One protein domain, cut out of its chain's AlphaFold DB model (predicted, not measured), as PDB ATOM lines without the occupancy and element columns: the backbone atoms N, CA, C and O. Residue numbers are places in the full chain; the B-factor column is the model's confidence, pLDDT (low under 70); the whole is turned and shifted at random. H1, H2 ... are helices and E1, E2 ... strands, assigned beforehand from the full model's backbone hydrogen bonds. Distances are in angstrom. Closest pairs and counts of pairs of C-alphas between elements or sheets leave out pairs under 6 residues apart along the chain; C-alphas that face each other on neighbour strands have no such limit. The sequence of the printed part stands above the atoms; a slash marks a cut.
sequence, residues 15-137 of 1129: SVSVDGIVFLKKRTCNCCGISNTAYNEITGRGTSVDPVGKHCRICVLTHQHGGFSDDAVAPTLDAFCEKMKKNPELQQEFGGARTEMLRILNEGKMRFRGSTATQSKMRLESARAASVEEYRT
ATOM      1  N   SER A  15     -50.605 -31.890  22.767       65.62
ATOM      2  CA  SER A  15     -50.371 -32.093  24.194       65.62
ATOM      3  C   SER A  15     -48.984 -32.700  24.407       65.62
ATOM      4  O   SER A  15     -48.537 -33.561  23.647       65.62
ATOM      5  N   VAL A  16     -48.286 -32.236  25.442       71.31
ATOM      6  CA  VAL A  16     -46.925 -32.683  25.758       71.31
ATOM      7  C   VAL A  16     -46.984 -33.496  27.040       71.31
ATOM      8  O   VAL A  16     -47.396 -32.969  28.069       71.31
ATOM      9  N   SER A  17     -46.590 -34.766  26.986       68.75
ATOM     10  CA  SER A  17     -46.392 -35.580  28.188       68.75
ATOM     11  C   SER A  17     -44.938 -35.466  28.640       68.75
ATOM     12  O   SER A  17     -44.035 -35.646  27.822       68.75
ATOM     13  N   VAL A  18     -44.717 -35.155  29.916       65.44
ATOM     14  CA  VAL A  18     -43.399 -35.175  30.569       65.44
ATOM     15  C   VAL A  18     -43.576 -35.876  31.910       65.44
ATOM     16  O   VAL A  18     -44.493 -35.533  32.654       65.44
ATOM     17  N   ASP A  19     -42.758 -36.892  32.183       69.31
ATOM     18  CA  ASP A  19     -42.764 -37.677  33.428       69.31
ATOM     19  C   ASP A  19     -44.157 -38.214  33.832       69.31
ATOM     20  O   ASP A  19     -44.525 -38.281  35.001       69.31
ATOM     21  N   GLY A  20     -44.967 -38.577  32.828       69.81
ATOM     22  CA  GLY A  20     -46.344 -39.064  32.990       69.81
ATOM     23  C   GLY A  20     -47.412 -37.972  33.154       69.81
ATOM     24  O   GLY A  20     -48.603 -38.275  33.090       69.81
ATOM     25  N   ILE A  21     -47.023 -36.703  33.309       65.00
ATOM     26  CA  ILE A  21     -47.936 -35.562  33.427       65.00
ATOM     27  C   ILE A  21     -48.234 -34.995  32.033       65.00
ATOM     28  O   ILE A  21     -47.335 -34.568  31.307       65.00
ATOM     29  N   VAL A  22     -49.517 -34.964  31.656       69.38
ATOM     30  CA  VAL A  22     -49.973 -34.480  30.343       69.38
ATOM     31  C   VAL A  22     -50.325 -32.993  30.398       69.38
ATOM     32  O   VAL A  22     -51.337 -32.589  30.970       69.38
ATOM     33  N   PHE A  23     -49.520 -32.169  29.733       70.06
ATOM     34  CA  PHE A  23     -49.723 -30.729  29.616       70.06
ATOM     35  C   PHE A  23     -50.528 -30.391  28.355       70.06
ATOM     36  O   PHE A  23     -50.068 -30.599  27.232       70.06
ATOM     37  N   LEU A  24     -51.715 -29.799  28.536       70.06
ATOM     38  CA  LEU A  24     -52.608 -29.393  27.435       70.06
ATOM     39  C   LEU A  24     -52.003 -28.326  26.507       70.06
ATOM     40  O   LEU A  24     -52.384 -28.233  25.343       70.06
ATOM     41  N   LYS A  25     -51.081 -27.497  27.016       75.00
ATOM     42  CA  LYS A  25     -50.303 -26.534  26.227       75.00
ATOM     43  C   LYS A  25     -49.022 -26.170  26.972       75.00
ATOM     44  O   LYS A  25     -49.085 -25.791  28.145       75.00
ATOM     45  N   LYS A  26     -47.873 -26.223  26.292       76.06
ATOM     46  CA  LYS A  26     -46.627 -25.656  26.822       76.06
ATOM     47  C   LYS A  26     -46.765 -24.130  26.881       76.06
ATOM     48  O   LYS A  26     -47.058 -23.491  25.869       76.06
ATOM     49  N   ARG A  27     -46.599 -23.557  28.073       76.00
ATOM     50  CA  ARG A  27     -46.617 -22.114  28.356       76.00
ATOM     51  C   ARG A  27     -45.269 -21.729  28.951       76.00
ATOM     52  O   ARG A  27     -44.775 -22.444  29.818       76.00
ATOM     53  N   THR A  28     -44.719 -20.596  28.530       80.38
ATOM     54  CA  THR A  28     -43.442 -20.061  29.021       80.38
ATOM     55  C   THR A  28     -43.669 -18.698  29.660       80.38
ATOM     56  O   THR A  28     -44.402 -17.881  29.107       80.38
ATOM     57  N   CYS A  29     -43.061 -18.444  30.820       83.62
ATOM     58  CA  CYS A  29     -43.128 -17.142  31.481       83.62
ATOM     59  C   CYS A  29     -42.322 -16.095  30.695       83.62
ATOM     60  O   CYS A  29     -41.099 -16.221  30.583       83.62
ATOM     61  N   ASN A  30     -42.980 -15.026  30.234       84.31
ATOM     62  CA  ASN A  30     -42.349 -13.951  29.453       84.31
ATOM     63  C   ASN A  30     -41.178 -13.242  30.168       84.31
ATOM     64  O   ASN A  30     -40.355 -12.624  29.496       84.31
ATOM     65  N   CYS A  31     -41.107 -13.311  31.502       84.00
ATOM     66  CA  CYS A  31     -40.112 -12.601  32.313       84.00
ATOM     67  C   CYS A  31     -38.977 -13.480  32.865       84.00
ATOM     68  O   CYS A  31     -37.980 -12.933  33.320       84.00
ATOM     69  N   CYS A  32     -39.102 -14.816  32.860       84.94
ATOM     70  CA  CYS A  32     -38.043 -15.706  33.372       84.94
ATOM     71  C   CYS A  32     -37.756 -16.949  32.518       84.94
ATOM     72  O   CYS A  32     -36.993 -17.805  32.951       84.94
ATOM     73  N   GLY A  33     -38.377 -17.106  31.343       83.81
ATOM     74  CA  GLY A  33     -38.069 -18.186  30.391       83.81
ATOM     75  C   GLY A  33     -38.459 -19.609  30.822       83.81
ATOM     76  O   GLY A  33     -38.446 -20.517  29.995       83.81
ATOM     77  N   ILE A  34     -38.857 -19.819  32.081       80.75
ATOM     78  CA  ILE A  34     -39.300 -21.121  32.591       80.75
ATOM     79  C   ILE A  34     -40.643 -21.497  31.963       80.75
ATOM     80  O   ILE A  34     -41.594 -20.707  31.963       80.75
ATOM     81  N   SER A  35     -40.718 -22.725  31.451       76.38
ATOM     82  CA  SER A  35     -41.954 -23.336  30.964       76.38
ATOM     83  C   SER A  35     -42.641 -24.184  32.028       76.38
ATOM     84  O   SER A  35     -41.966 -24.809  32.838       76.38
ATOM     85  N   ASN A  36     -43.968 -24.308  31.953       72.00
ATOM     86  CA  ASN A  36     -44.751 -25.194  32.827       72.00
ATOM     87  C   ASN A  36     -44.351 -26.683  32.765       72.00
ATOM     88  O   ASN A  36     -44.669 -27.424  33.687       72.00
ATOM     89  N   THR A  37     -43.636 -27.109  31.719       69.75
ATOM     90  CA  THR A  37     -43.097 -28.471  31.545       69.75
ATOM     91  C   THR A  37     -41.675 -28.647  32.115       69.75
ATOM     92  O   THR A  37     -40.902 -29.426  31.564       69.75
ATOM     93  N   ALA A  38     -41.269 -27.851  33.108       71.25
ATOM     94  CA  ALA A  38     -39.956 -27.939  33.756       71.25
ATOM     95  C   ALA A  38     -40.102 -28.388  35.220       71.25
ATOM     96  O   ALA A  38     -41.130 -28.128  35.850       71.25
ATOM     97  N   TYR A  39     -39.075 -29.056  35.753       59.25
ATOM     98  CA  TYR A  39     -39.057 -29.550  37.134       59.25
ATOM     99  C   TYR A  39     -39.140 -28.392  38.149       59.25
ATOM    100  O   TYR A  39     -38.701 -27.277  37.864       59.25
ATOM    101  N   ASN A  40     -39.746 -28.624  39.318       56.94
ATOM    102  CA  ASN A  40     -40.146 -27.542  40.228       56.94
ATOM    103  C   ASN A  40     -39.121 -27.243  41.330       56.94
ATOM    104  O   ASN A  40     -38.731 -28.129  42.082       56.94
ATOM    105  N   GLU A  41     -38.814 -25.955  41.503       55.03
ATOM    106  CA  GLU A  41     -37.989 -25.394  42.590       55.03
ATOM    107  C   GLU A  41     -38.780 -25.181  43.911       55.03
ATOM    108  O   GLU A  41     -38.229 -24.673  44.888       55.03
ATOM    109  N   ILE A  42     -40.083 -25.507  43.943       54.25
ATOM    110  CA  ILE A  42     -41.005 -25.230  45.064       54.25
ATOM    111  C   ILE A  42     -41.816 -26.481  45.430       54.25
ATOM    112  O   ILE A  42     -42.619 -26.971  44.633       54.25
ATOM    113  N   THR A  43     -41.691 -26.930  46.677       49.88
ATOM    114  CA  THR A  43     -42.421 -28.059  47.281       49.88
ATOM    115  C   THR A  43     -43.704 -27.605  48.000       49.88
ATOM    116  O   THR A  43     -43.883 -27.806  49.198       49.88
ATOM    117  N   GLY A  44     -44.643 -26.978  47.279       49.69
ATOM    118  CA  GLY A  44     -45.885 -26.476  47.888       49.69
ATOM    119  C   GLY A  44     -46.962 -26.016  46.900       49.69
ATOM    120  O   GLY A  44     -46.718 -25.888  45.703       49.69
ATOM    121  N   ARG A  45     -48.182 -25.746  47.396       44.25
ATOM    122  CA  ARG A  45     -49.346 -25.317  46.582       44.25
ATOM    123  C   ARG A  45     -49.226 -23.865  46.074       44.25
ATOM    124  O   ARG A  45     -49.983 -22.996  46.497       44.25
ATOM    125  N   GLY A  46     -48.286 -23.605  45.165       48.53
ATOM    126  CA  GLY A  46     -48.036 -22.272  44.588       48.53
ATOM    127  C   GLY A  46     -46.980 -22.239  43.475       48.53
ATOM    128  O   GLY A  46     -46.241 -21.264  43.368       48.53
ATOM    129  N   THR A  47     -46.861 -23.314  42.691       50.97
ATOM    130  CA  THR A  47     -45.740 -23.562  41.767       50.97
ATOM    131  C   THR A  47     -45.803 -22.783  40.442       50.97
ATOM    132  O   THR A  47     -46.784 -22.118  40.108       50.97
ATOM    133  N   SER A  48     -44.745 -22.909  39.633       49.12
ATOM    134  CA  SER A  48     -44.672 -22.434  38.242       49.12
ATOM    135  C   SER A  48     -45.492 -23.255  37.233       49.12
ATOM    136  O   SER A  48     -45.500 -22.905  36.054       49.12
ATOM    137  N   VAL A  49     -46.158 -24.333  37.669       45.72
ATOM    138  CA  VAL A  49     -46.838 -25.316  36.800       45.72
ATOM    139  C   VAL A  49     -48.085 -24.748  36.117       45.72
ATOM    140  O   VAL A  49     -48.356 -25.098  34.970       45.72
ATOM    141  N   ASP A  50     -48.813 -23.837  36.769       51.03
ATOM    142  CA  ASP A  50     -49.949 -23.144  36.151       51.03
ATOM    143  C   ASP A  50     -49.724 -21.622  36.086       51.03
ATOM    144  O   ASP A  50     -50.173 -20.863  36.954       51.03
ATOM    145  N   PRO A  51     -49.010 -21.129  35.055       53.28
ATOM    146  CA  PRO A  51     -49.070 -19.730  34.678       53.28
ATOM    147  C   PRO A  51     -50.445 -19.485  34.039       53.28
ATOM    148  O   PRO A  51     -50.611 -19.562  32.818       53.28
ATOM    149  N   VAL A  52     -51.438 -19.202  34.892       51.91
ATOM    150  CA  VAL A  52     -52.832 -18.924  34.498       51.91
ATOM    151  C   VAL A  52     -52.889 -17.777  33.476       51.91
ATOM    152  O   VAL A  52     -53.651 -17.849  32.511       51.91
ATOM    153  N   GLY A  53     -52.019 -16.768  33.639       62.94
ATOM    154  CA  GLY A  53     -51.740 -15.704  32.664       62.94
ATOM    155  C   GLY A  53     -50.346 -15.810  32.016       62.94
ATOM    156  O   GLY A  53     -49.652 -16.809  32.156       62.94
ATOM    157  N   LYS A  54     -49.897 -14.746  31.331       74.50
ATOM    158  CA  LYS A  54     -48.611 -14.693  30.585       74.50
ATOM    159  C   LYS A  54     -47.334 -14.847  31.443       74.50
ATOM    160  O   LYS A  54     -46.239 -14.996  30.902       74.50
ATOM    161  N   HIS A  55     -47.466 -14.775  32.768       81.75
ATOM    162  CA  HIS A  55     -46.369 -14.671  33.733       81.75
ATOM    163  C   HIS A  55     -46.565 -15.669  34.876       81.75
ATOM    164  O   HIS A  55     -47.690 -15.861  35.338       81.75
ATOM    165  N   CYS A  56     -45.486 -16.284  35.367       84.00
ATOM    166  CA  CYS A  56     -45.567 -17.181  36.523       84.00
ATOM    167  C   CYS A  56     -45.739 -16.392  37.835       84.00
ATOM    168  O   CYS A  56     -45.278 -15.252  37.963       84.00
ATOM    169  N   ARG A  57     -46.384 -17.004  38.838       83.62
ATOM    170  CA  ARG A  57     -46.755 -16.316  40.090       83.62
ATOM    171  C   ARG A  57     -45.553 -15.732  40.840       83.62
ATOM    172  O   ARG A  57     -45.677 -14.647  41.401       83.62
ATOM    173  N   ILE A  58     -44.398 -16.398  40.778       87.69
ATOM    174  CA  ILE A  58     -43.134 -15.947  41.380       87.69
ATOM    175  C   ILE A  58     -42.690 -14.604  40.780       87.69
ATOM    176  O   ILE A  58     -42.397 -13.676  41.526       87.69
ATOM    177  N   CYS A  59     -42.704 -14.452  39.448       89.94
ATOM    178  CA  CYS A  59     -42.330 -13.191  38.791       89.94
ATOM    179  C   CYS A  59     -43.307 -12.056  39.127       89.94
ATOM    180  O   CYS A  59     -42.882 -10.930  39.367       89.94
ATOM    181  N   VAL A  60     -44.608 -12.361  39.215       89.75
ATOM    182  CA  VAL A  60     -45.630 -11.389  39.639       89.75
ATOM    183  C   VAL A  60     -45.377 -10.915  41.076       89.75
ATOM    184  O   VAL A  60     -45.406  -9.716  41.331       89.75
ATOM    185  N   LEU A  61     -45.080 -11.831  42.006       89.94
ATOM    186  CA  LEU A  61     -44.746 -11.488  43.394       89.94
ATOM    187  C   LEU A  61     -43.417 -10.726  43.501       89.94
ATOM    188  O   LEU A  61     -43.342  -9.751  44.241       89.94
ATOM    189  N   THR A  62     -42.398 -11.121  42.734       93.12
ATOM    190  CA  THR A  62     -41.094 -10.434  42.668       93.12
ATOM    191  C   THR A  62     -41.275  -8.984  42.222       93.12
ATOM    192  O   THR A  62     -40.754  -8.076  42.860       93.12
ATOM    193  N   HIS A  63     -42.089  -8.745  41.191       93.94
ATOM    194  CA  HIS A  63     -42.413  -7.399  40.717       93.94
ATOM    195  C   HIS A  63     -43.184  -6.570  41.761       93.94
ATOM    196  O   HIS A  63     -42.837  -5.418  42.006       93.94
ATOM    197  N   GLN A  64     -44.205  -7.165  42.393       91.06
ATOM    198  CA  GLN A  64     -45.095  -6.498  43.360       91.06
ATOM    199  C   GLN A  64     -44.456  -6.226  44.734       91.06
ATOM    200  O   GLN A  64     -44.828  -5.262  45.394       91.06
ATOM    201  N   HIS A  65     -43.538  -7.078  45.199       90.62
ATOM    202  CA  HIS A  65     -42.944  -6.972  46.540       90.62
ATOM    203  C   HIS A  65     -41.460  -6.591  46.529       90.62
ATOM    204  O   HIS A  65     -40.978  -6.054  47.521       90.62
ATOM    205  N   GLY A  66     -40.752  -6.796  45.414       90.06
ATOM    206  CA  GLY A  66     -39.377  -6.329  45.223       90.06
ATOM    207  C   GLY A  66     -39.261  -4.841  44.874       90.06
ATOM    208  O   GLY A  66     -38.150  -4.367  44.672       90.06
ATOM    209  N   GLY A  67     -40.377  -4.104  44.790       89.06
ATOM    210  CA  GLY A  67     -40.406  -2.659  44.523       89.06
ATOM    211  C   GLY A  67     -40.334  -2.257  43.044       89.06
ATOM    212  O   GLY A  67     -40.223  -1.074  42.749       89.06
ATOM    213  N   PHE A  68     -40.414  -3.205  42.106       91.31
ATOM    214  CA  PHE A  68     -40.400  -2.899  40.667       91.31
ATOM    215  C   PHE A  68     -41.732  -2.312  40.170       91.31
ATOM    216  O   PHE A  68     -41.735  -1.502  39.249       91.31
ATOM    217  N   SER A  69     -42.855  -2.643  40.818       88.31
ATOM    218  CA  SER A  69     -44.162  -2.001  40.586       88.31
ATOM    219  C   SER A  69     -44.200  -0.506  40.891       88.31
ATOM    220  O   SER A  69     -45.124   0.177  40.454       88.31
ATOM    221  N   ASP A  70     -43.225  -0.015  41.654       86.06
ATOM    222  CA  ASP A  70     -43.180   1.362  42.144       86.06
ATOM    223  C   ASP A  70     -42.487   2.289  41.110       86.06
ATOM    224  O   ASP A  70     -42.458   3.510  41.270       86.06
ATOM    225  N   ASP A  71     -41.961   1.719  40.014       81.50
ATOM    226  CA  ASP A  71     -41.374   2.426  38.873       81.50
ATOM    227  C   ASP A  71     -42.461   3.046  37.977       81.50
ATOM    228  O   ASP A  71     -43.103   2.372  37.166       81.50
ATOM    229  N   ALA A  72     -42.615   4.368  38.070       73.06
ATOM    230  CA  ALA A  72     -43.576   5.144  37.284       73.06
ATOM    231  C   ALA A  72     -43.404   5.028  35.751       73.06
ATOM    232  O   ALA A  72     -44.331   5.363  35.013       73.06
ATOM    233  N   VAL A  73     -42.253   4.554  35.255       70.06
ATOM    234  CA  VAL A  73     -41.995   4.333  33.819       70.06
ATOM    235  C   VAL A  73     -42.452   2.938  33.365       70.06
ATOM    236  O   VAL A  73     -42.684   2.726  32.174       70.06
ATOM    237  N   ALA A  74     -42.603   1.980  34.286       78.88
ATOM    238  CA  ALA A  74     -42.950   0.591  33.983       78.88
ATOM    239  C   ALA A  74     -43.915  -0.054  35.013       78.88
ATOM    240  O   ALA A  74     -43.650  -1.159  35.483       78.88
ATOM    241  N   PRO A  75     -45.075   0.560  35.332       80.69
ATOM    242  CA  PRO A  75     -45.960   0.096  36.409       80.69
ATOM    243  C   PRO A  75     -46.656  -1.254  36.138       80.69
ATOM    244  O   PRO A  75     -47.275  -1.829  37.035       80.69
ATOM    245  N   THR A  76     -46.592  -1.780  34.909       89.75
ATOM    246  CA  THR A  76     -47.148  -3.091  34.542       89.75
ATOM    247  C   THR A  76     -46.039  -4.082  34.207       89.75
ATOM    248  O   THR A  76     -45.064  -3.737  33.545       89.75
ATOM    249  N   LEU A  77     -46.219  -5.350  34.590       88.12
ATOM    250  CA  LEU A  77     -45.211  -6.395  34.381       88.12
ATOM    251  C   LEU A  77     -44.874  -6.635  32.894       88.12
ATOM    252  O   LEU A  77     -43.735  -6.957  32.572       88.12
ATOM    253  N   ASP A  78     -45.828  -6.433  31.975       89.81
ATOM    254  CA  ASP A  78     -45.554  -6.477  30.528       89.81
ATOM    255  C   ASP A  78     -44.608  -5.323  30.108       89.81
ATOM    256  O   ASP A  78     -43.630  -5.564  29.399       89.81
ATOM    257  N   ALA A  79     -44.818  -4.091  30.598       89.44
ATOM    258  CA  ALA A  79     -43.922  -2.956  30.335       89.44
ATOM    259  C   ALA A  79     -42.551  -3.122  31.015       89.44
ATOM    260  O   ALA A  79     -41.517  -2.838  30.403       89.44
ATOM    261  N   PHE A  80     -42.527  -3.641  32.245       92.38
ATOM    262  CA  PHE A  80     -41.298  -3.968  32.962       92.38
ATOM    263  C   PHE A  80     -40.458  -4.995  32.202       92.38
ATOM    264  O   PHE A  80     -39.264  -4.784  32.006       92.38
ATOM    265  N   CYS A  81     -41.060  -6.072  31.692       90.56
ATOM    266  CA  CYS A  81     -40.300  -7.095  30.976       90.56
ATOM    267  C   CYS A  81     -39.864  -6.646  29.564       90.56
ATOM    268  O   CYS A  81     -38.842  -7.123  29.075       90.56
ATOM    269  N   GLU A  82     -40.521  -5.652  28.949       91.00
ATOM    270  CA  GLU A  82     -39.985  -4.937  27.772       91.00
ATOM    271  C   GLU A  82     -38.850  -3.947  28.102       91.00
ATOM    272  O   GLU A  82     -37.979  -3.715  27.259       91.00
ATOM    273  N   LYS A  83     -38.823  -3.377  29.314       90.69
ATOM    274  CA  LYS A  83     -37.701  -2.565  29.825       90.69
ATOM    275  C   LYS A  83     -36.495  -3.452  30.160       90.69
ATOM    276  O   LYS A  83     -35.379  -3.144  29.752       90.69
ATOM    277  N   MET A  84     -36.733  -4.590  30.811       92.00
ATOM    278  CA  MET A  84     -35.736  -5.599  31.183       92.00
ATOM    279  C   MET A  84     -35.018  -6.194  29.961       92.00
ATOM    280  O   MET A  84     -33.795  -6.234  29.941       92.00
ATOM    281  N   LYS A  85     -35.742  -6.526  28.880       87.88
ATOM    282  CA  LYS A  85     -35.143  -6.948  27.589       87.88
ATOM    283  C   LYS A  85     -34.156  -5.939  26.980       87.88
ATOM    284  O   LYS A  85     -33.406  -6.301  26.078       87.88
ATOM    285  N   LYS A  86     -34.198  -4.674  27.411       89.31
ATOM    286  CA  LYS A  86     -33.371  -3.566  26.903       89.31
ATOM    287  C   LYS A  86     -32.315  -3.101  27.911       89.31
ATOM    288  O   LYS A  86     -31.495  -2.259  27.556       89.31
ATOM    289  N   ASN A  87     -32.333  -3.622  29.139       87.62
ATOM    290  CA  ASN A  87     -31.359  -3.305  30.177       87.62
ATOM    291  C   ASN A  87     -30.935  -4.591  30.925       87.62
ATOM    292  O   ASN A  87     -31.684  -5.057  31.787       87.62
ATOM    293  N   PRO A  88     -29.741  -5.147  30.640       83.38
ATOM    294  CA  PRO A  88     -29.270  -6.369  31.287       83.38
ATOM    295  C   PRO A  88     -28.956  -6.187  32.782       83.38
ATOM    296  O   PRO A  88     -29.115  -7.142  33.537       83.38
ATOM    297  N   GLU A  89     -28.625  -4.974  33.248       85.00
ATOM    298  CA  GLU A  89     -28.469  -4.680  34.684       85.00
ATOM    299  C   GLU A  89     -29.793  -4.906  35.428       85.00
ATOM    300  O   GLU A  89     -29.835  -5.612  36.432       85.00
ATOM    301  N   LEU A  90     -30.900  -4.413  34.859       89.62
ATOM    302  CA  LEU A  90     -32.253  -4.627  35.384       89.62
ATOM    303  C   LEU A  90     -32.683  -6.103  35.308       89.62
ATOM    304  O   LEU A  90     -33.461  -6.569  36.141       89.62
ATOM    305  N   GLN A  91     -32.177  -6.857  34.326       90.00
ATOM    306  CA  GLN A  91     -32.421  -8.296  34.220       90.00
ATOM    307  C   GLN A  91     -31.720  -9.083  35.336       90.00
ATOM    308  O   GLN A  91     -32.325  -9.999  35.893       90.00
ATOM    309  N   GLN A  92     -30.489  -8.712  35.698       87.31
ATOM    310  CA  GLN A  92     -29.767  -9.320  36.822       87.31
ATOM    311  C   GLN A  92     -30.358  -8.897  38.173       87.31
ATOM    312  O   GLN A  92     -30.560  -9.739  39.049       87.31
ATOM    313  N   GLU A  93     -30.743  -7.626  38.312       92.88
ATOM    314  CA  GLU A  93     -31.452  -7.101  39.483       92.88
ATOM    315  C   GLU A  93     -32.758  -7.874  39.758       92.88
ATOM    316  O   GLU A  93     -33.025  -8.302  40.886       92.88
ATOM    317  N   PHE A  94     -33.560  -8.106  38.713       94.44
ATOM    318  CA  PHE A  94     -34.780  -8.911  38.799       94.44
ATOM    319  C   PHE A  94     -34.486 -10.405  39.013       94.44
ATOM    320  O   PHE A  94     -35.245 -11.083  39.707       94.44
ATOM    321  N   GLY A  95     -33.379 -10.917  38.464       90.56
ATOM    322  CA  GLY A  95     -32.893 -12.281  38.686       90.56
ATOM    323  C   GLY A  95     -32.595 -12.566  40.160       90.56
ATOM    324  O   GLY A  95     -33.170 -13.495  40.728       90.56
ATOM    325  N   GLY A  96     -31.783 -11.721  40.803       91.06
ATOM    326  CA  GLY A  96     -31.479 -11.814  42.237       91.06
ATOM    327  C   GLY A  96     -32.730 -11.719  43.112       91.06
ATOM    328  O   GLY A  96     -32.968 -12.569  43.976       91.06
ATOM    329  N   ALA A  97     -33.600 -10.746  42.819       94.25
ATOM    330  CA  ALA A  97     -34.885 -10.597  43.500       94.25
ATOM    331  C   ALA A  97     -35.796 -11.830  43.340       94.25
ATOM    332  O   ALA A  97     -36.475 -12.226  44.289       94.25
ATOM    333  N   ARG A  98     -35.805 -12.468  42.159       93.25
ATOM    334  CA  ARG A  98     -36.567 -13.703  41.908       93.25
ATOM    335  C   ARG A  98     -36.030 -14.857  42.756       93.25
ATOM    336  O   ARG A  98     -36.832 -15.606  43.315       93.25
ATOM    337  N   THR A  99     -34.712 -15.007  42.863       90.81
ATOM    338  CA  THR A  99     -34.084 -16.080  43.650       90.81
ATOM    339  C   THR A  99     -34.388 -15.939  45.144       90.81
ATOM    340  O   THR A  99     -34.803 -16.910  45.775       90.81
ATOM    341  N   GLU A 100     -34.309 -14.731  45.711       93.81
ATOM    342  CA  GLU A 100     -34.691 -14.524  47.119       93.81
ATOM    343  C   GLU A 100     -36.216 -14.645  47.335       93.81
ATOM    344  O   GLU A 100     -36.651 -15.155  48.368       93.81
ATOM    345  N   MET A 101     -37.050 -14.291  46.345       92.31
ATOM    346  CA  MET A 101     -38.497 -14.566  46.379       92.31
ATOM    347  C   MET A 101     -38.800 -16.073  46.438       92.31
ATOM    348  O   MET A 101     -39.682 -16.480  47.196       92.31
ATOM    349  N   LEU A 102     -38.067 -16.918  45.696       88.31
ATOM    350  CA  LEU A 102     -38.182 -18.379  45.825       88.31
ATOM    351  C   LEU A 102     -37.838 -18.840  47.244       88.31
ATOM    352  O   LEU A 102     -38.584 -19.628  47.824       88.31
ATOM    353  N   ARG A 103     -36.752 -18.317  47.830       87.88
ATOM    354  CA  ARG A 103     -36.332 -18.681  49.190       87.88
ATOM    355  C   ARG A 103     -37.387 -18.303  50.233       87.88
ATOM    356  O   ARG A 103     -37.744 -19.137  51.060       87.88
ATOM    357  N   ILE A 104     -37.972 -17.106  50.137       88.38
ATOM    358  CA  ILE A 104     -39.061 -16.657  51.026       88.38
ATOM    359  C   ILE A 104     -40.332 -17.519  50.864       88.38
ATOM    360  O   ILE A 104     -41.027 -17.783  51.848       88.38
ATOM    361  N   LEU A 105     -40.644 -17.991  49.653       85.50
ATOM    362  CA  LEU A 105     -41.774 -18.904  49.426       85.50
ATOM    363  C   LEU A 105     -41.506 -20.313  49.981       85.50
ATOM    364  O   LEU A 105     -42.406 -20.899  50.583       85.50
ATOM    365  N   ASN A 106     -40.277 -20.822  49.849       81.00
ATOM    366  CA  ASN A 106     -39.862 -22.115  50.405       81.00
ATOM    367  C   ASN A 106     -39.727 -22.087  51.946       81.00
ATOM    368  O   ASN A 106     -39.941 -23.109  52.587       81.00
ATOM    369  N   GLU A 107     -39.532 -20.913  52.564       83.50
ATOM    370  CA  GLU A 107     -39.743 -20.677  54.010       83.50
ATOM    371  C   GLU A 107     -41.232 -20.748  54.444       83.50
ATOM    372  O   GLU A 107     -41.572 -20.416  55.580       83.50
ATOM    373  N   GLY A 108     -42.155 -21.113  53.545       78.19
ATOM    374  CA  GLY A 108     -43.588 -21.249  53.827       78.19
ATOM    375  C   GLY A 108     -44.357 -19.925  53.944       78.19
ATOM    376  O   GLY A 108     -45.564 -19.934  54.204       78.19
ATOM    377  N   LYS A 109     -43.709 -18.771  53.722       68.00
ATOM    378  CA  LYS A 109     -44.268 -17.420  53.955       68.00
ATOM    379  C   LYS A 109     -45.188 -16.951  52.818       68.00
ATOM    380  O   LYS A 109     -45.054 -15.866  52.262       68.00
ATOM    381  N   MET A 110     -46.211 -17.753  52.532       63.53
ATOM    382  CA  MET A 110     -47.206 -17.589  51.460       63.53
ATOM    383  C   MET A 110     -48.132 -16.354  51.582       63.53
ATOM    384  O   MET A 110     -49.006 -16.155  50.734       63.53
ATOM    385  N   ARG A 111     -48.010 -15.533  52.637       75.69
ATOM    386  CA  ARG A 111     -48.871 -14.360  52.891       75.69
ATOM    387  C   ARG A 111     -48.059 -13.143  53.349       75.69
ATOM    388  O   ARG A 111     -47.845 -12.938  54.541       75.69
ATOM    389  N   PHE A 112     -47.699 -12.291  52.393       77.69
ATOM    390  CA  PHE A 112     -47.134 -10.961  52.635       77.69
ATOM    391  C   PHE A 112     -48.215 -10.024  53.209       77.69
ATOM    392  O   PHE A 112     -49.063  -9.520  52.468       77.69
ATOM    393  N   ARG A 113     -48.231  -9.817  54.532       79.44
ATOM    394  CA  ARG A 113     -49.150  -8.895  55.231       79.44
ATOM    395  C   ARG A 113     -48.474  -8.296  56.465       79.44
ATOM    396  O   ARG A 113     -47.839  -9.016  57.227       79.44
ATOM    397  N   GLY A 114     -48.656  -6.995  56.691       82.94
ATOM    398  CA  GLY A 114     -48.047  -6.303  57.831       82.94
ATOM    399  C   GLY A 114     -46.520  -6.428  57.825       82.94
ATOM    400  O   GLY A 114     -45.890  -6.300  56.775       82.94
ATOM    401  N   SER A 115     -45.931  -6.728  58.984       79.56
ATOM    402  CA  SER A 115     -44.478  -6.858  59.170       79.56
ATOM    403  C   SER A 115     -43.808  -7.853  58.213       79.56
ATOM    404  O   SER A 115     -42.694  -7.587  57.763       79.56
ATOM    405  N   THR A 116     -44.475  -8.951  57.826       78.81
ATOM    406  CA  THR A 116     -43.890  -9.933  56.890       78.81
ATOM    407  C   THR A 116     -43.726  -9.371  55.480       78.81
ATOM    408  O   THR A 116     -42.782  -9.745  54.785       78.81
ATOM    409  N   ALA A 117     -44.589  -8.436  55.061       82.56
ATOM    410  CA  ALA A 117     -44.443  -7.745  53.782       82.56
ATOM    411  C   ALA A 117     -43.230  -6.801  53.807       82.56
ATOM    412  O   ALA A 117     -42.410  -6.849  52.893       82.56
ATOM    413  N   THR A 118     -43.068  -6.014  54.876       84.00
ATOM    414  CA  THR A 118     -41.925  -5.099  55.049       84.00
ATOM    415  C   THR A 118     -40.598  -5.855  55.133       84.00
ATOM    416  O   THR A 118     -39.654  -5.516  54.425       84.00
ATOM    417  N   GLN A 119     -40.529  -6.926  55.935       84.38
ATOM    418  CA  GLN A 119     -39.330  -7.766  56.046       84.38
ATOM    419  C   GLN A 119     -38.969  -8.420  54.703       84.38
ATOM    420  O   GLN A 119     -37.793  -8.498  54.352       84.38
ATOM    421  N   SER A 120     -39.971  -8.852  53.931       85.19
ATOM    422  CA  SER A 120     -39.748  -9.427  52.602       85.19
ATOM    423  C   SER A 120     -39.269  -8.379  51.598       85.19
ATOM    424  O   SER A 120     -38.314  -8.653  50.879       85.19
ATOM    425  N   LYS A 121     -39.854  -7.169  51.583       89.81
ATOM    426  CA  LYS A 121     -39.397  -6.071  50.711       89.81
ATOM    427  C   LYS A 121     -37.927  -5.722  50.986       89.81
ATOM    428  O   LYS A 121     -37.141  -5.746  50.047       89.81
ATOM    429  N   MET A 122     -37.522  -5.576  52.254       89.25
ATOM    430  CA  MET A 122     -36.113  -5.325  52.612       89.25
ATOM    431  C   MET A 122     -35.160  -6.457  52.183       89.25
ATOM    432  O   MET A 122     -34.058  -6.186  51.708       89.25
ATOM    433  N   ARG A 123     -35.568  -7.730  52.310       92.38
ATOM    434  CA  ARG A 123     -34.764  -8.874  51.828       92.38
ATOM    435  C   ARG A 123     -34.590  -8.851  50.308       92.38
ATOM    436  O   ARG A 123     -33.483  -9.061  49.820       92.38
ATOM    437  N   LEU A 124     -35.659  -8.551  49.573       93.00
ATOM    438  CA  LEU A 124     -35.637  -8.443  48.113       93.00
ATOM    439  C   LEU A 124     -34.797  -7.246  47.650       93.00
ATOM    440  O   LEU A 124     -34.019  -7.387  46.716       93.00
ATOM    441  N   GLU A 125     -34.893  -6.094  48.316       90.75
ATOM    442  CA  GLU A 125     -34.078  -4.902  48.034       90.75
ATOM    443  C   GLU A 125     -32.583  -5.139  48.306       90.75
ATOM    444  O   GLU A 125     -31.743  -4.719  47.511       90.75
ATOM    445  N   SER A 126     -32.246  -5.894  49.357       90.75
ATOM    446  CA  SER A 126     -30.873  -6.346  49.614       90.75
ATOM    447  C   SER A 126     -30.358  -7.282  48.508       90.75
ATOM    448  O   SER A 126     -29.270  -7.071  47.972       90.75
ATOM    449  N   ALA A 127     -31.167  -8.264  48.088       91.38
ATOM    450  CA  ALA A 127     -30.819  -9.176  46.994       91.38
ATOM    451  C   ALA A 127     -30.654  -8.451  45.642       91.38
ATOM    452  O   ALA A 127     -29.720  -8.750  44.899       91.38
ATOM    453  N   ARG A 128     -31.507  -7.457  45.347       92.31
ATOM    454  CA  ARG A 128     -31.376  -6.565  44.179       92.31
ATOM    455  C   ARG A 128     -30.016  -5.867  44.166       92.31
ATOM    456  O   ARG A 128     -29.297  -5.951  43.174       92.31
ATOM    457  N   ALA A 129     -29.654  -5.215  45.273       87.00
ATOM    458  CA  ALA A 129     -28.390  -4.493  45.394       87.00
ATOM    459  C   ALA A 129     -27.172  -5.424  45.248       87.00
ATOM    460  O   ALA A 129     -26.239  -5.095  44.516       87.00
ATOM    461  N   ALA A 130     -27.207  -6.602  45.882       85.25
ATOM    462  CA  ALA A 130     -26.136  -7.591  45.793       85.25
ATOM    463  C   ALA A 130     -25.919  -8.099  44.355       85.25
ATOM    464  O   ALA A 130     -24.789  -8.074  43.870       85.25
ATOM    465  N   SER A 131     -26.982  -8.491  43.643       85.50
ATOM    466  CA  SER A 131     -26.860  -9.004  42.267       85.50
ATOM    467  C   SER A 131     -26.495  -7.927  41.240       85.50
ATOM    468  O   SER A 131     -25.839  -8.234  40.246       85.50
ATOM    469  N   VAL A 132     -26.855  -6.660  41.474       80.44
ATOM    470  CA  VAL A 132     -26.372  -5.534  40.654       80.44
ATOM    471  C   VAL A 132     -24.873  -5.298  40.869       80.44
ATOM    472  O   VAL A 132     -24.147  -5.090  39.897       80.44
ATOM    473  N   GLU A 133     -24.380  -5.380  42.105       76.81
ATOM    474  CA  GLU A 133     -22.949  -5.226  42.398       76.81
ATOM    475  C   GLU A 133     -22.120  -6.419  41.878       76.81
ATOM    476  O   GLU A 133     -21.034  -6.239  41.319       76.81
ATOM    477  N   GLU A 134     -22.656  -7.640  41.957       76.19
ATOM    478  CA  GLU A 134     -22.072  -8.836  41.334       76.19
ATOM    479  C   GLU A 134     -22.020  -8.719  39.800       76.19
ATOM    480  O   GLU A 134     -21.005  -9.044  39.176       76.19
ATOM    481  N   TYR A 135     -23.067  -8.176  39.169       76.06
ATOM    482  CA  TYR A 135     -23.067  -7.913  37.729       76.06
ATOM    483  C   TYR A 135     -22.026  -6.848  37.336       76.06
ATOM    484  O   TYR A 135     -21.191  -7.082  36.459       76.06
ATOM    485  N   ARG A 136     -21.978  -5.716  38.050       70.12
ATOM    486  CA  ARG A 136     -20.981  -4.650  37.824       70.12
ATOM    487  C   ARG A 136     -19.542  -5.123  38.016       70.12
ATOM    488  O   ARG A 136     -18.656  -4.704  37.276       70.12
ATOM    489  N   THR A 137     -19.295  -6.019  38.972       60.31
ATOM    490  CA  THR A 137     -17.958  -6.589  39.215       60.31
ATOM    491  C   THR A 137     -17.593  -7.751  38.276       60.31
ATOM    492  O   THR A 137     -16.415  -8.134  38.213       60.31
TER     493      THR A 137
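AT A GLANCE: This is residues 15 to 137 of the 1129 residues of the protein "Hypothetical protein" of Symbiodinium microadriaticum (UniProt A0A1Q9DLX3). A small antiparallel hairpin, E1 and E2, lies far out from a helical body, where short H1 packs crosswise on the long hairpin of H3 and H4, with H2 near H1 and H3. The 123 printed residues hold E1 E2 H1 H2 H3 H4 in chain order, mostly helix. The whole is compact, radius of gyration of the C-alphas 15.0 A, spanning 41 by 33 by 28 A.

IN THESE COORDINATES: E1 is residues 16 to 18, from C-alpha (-46.925, -32.683, 25.758), and E2 21 to 23. H1 is 57 to 65, H2 77 to 84, H3 88 to 106, 26.9 A long, and H4 115 to 137, 33.2 A, ending at C-alpha (-17.958, -6.589, 39.215).

HOW THE PARTS SIT: In the E1 and E2 hairpin, N 16 and O 23 are 3.0 A apart, within hydrogen-bond range. E1 and H3 are apart. H3 and H4, a helical hairpin, touch at a steep tilt of 40 degrees, opposite ways; the closest C-alphas, Glu 93 and Arg 128, are 4.7 A apart. H1 touches H3 about perpendicular, 74 degrees, the closest C-alphas being Thr 62 and Arg 98, 5.6 A. Every O i to N i+4 pair is within hydrogen-bond range in H1, H2, H3 and H4.

THE WHOLE: The printed part has no cut. The links E2 to H1 and H1 to H2 are long. Residues 39 to 53 are among those with pLDDT under 70.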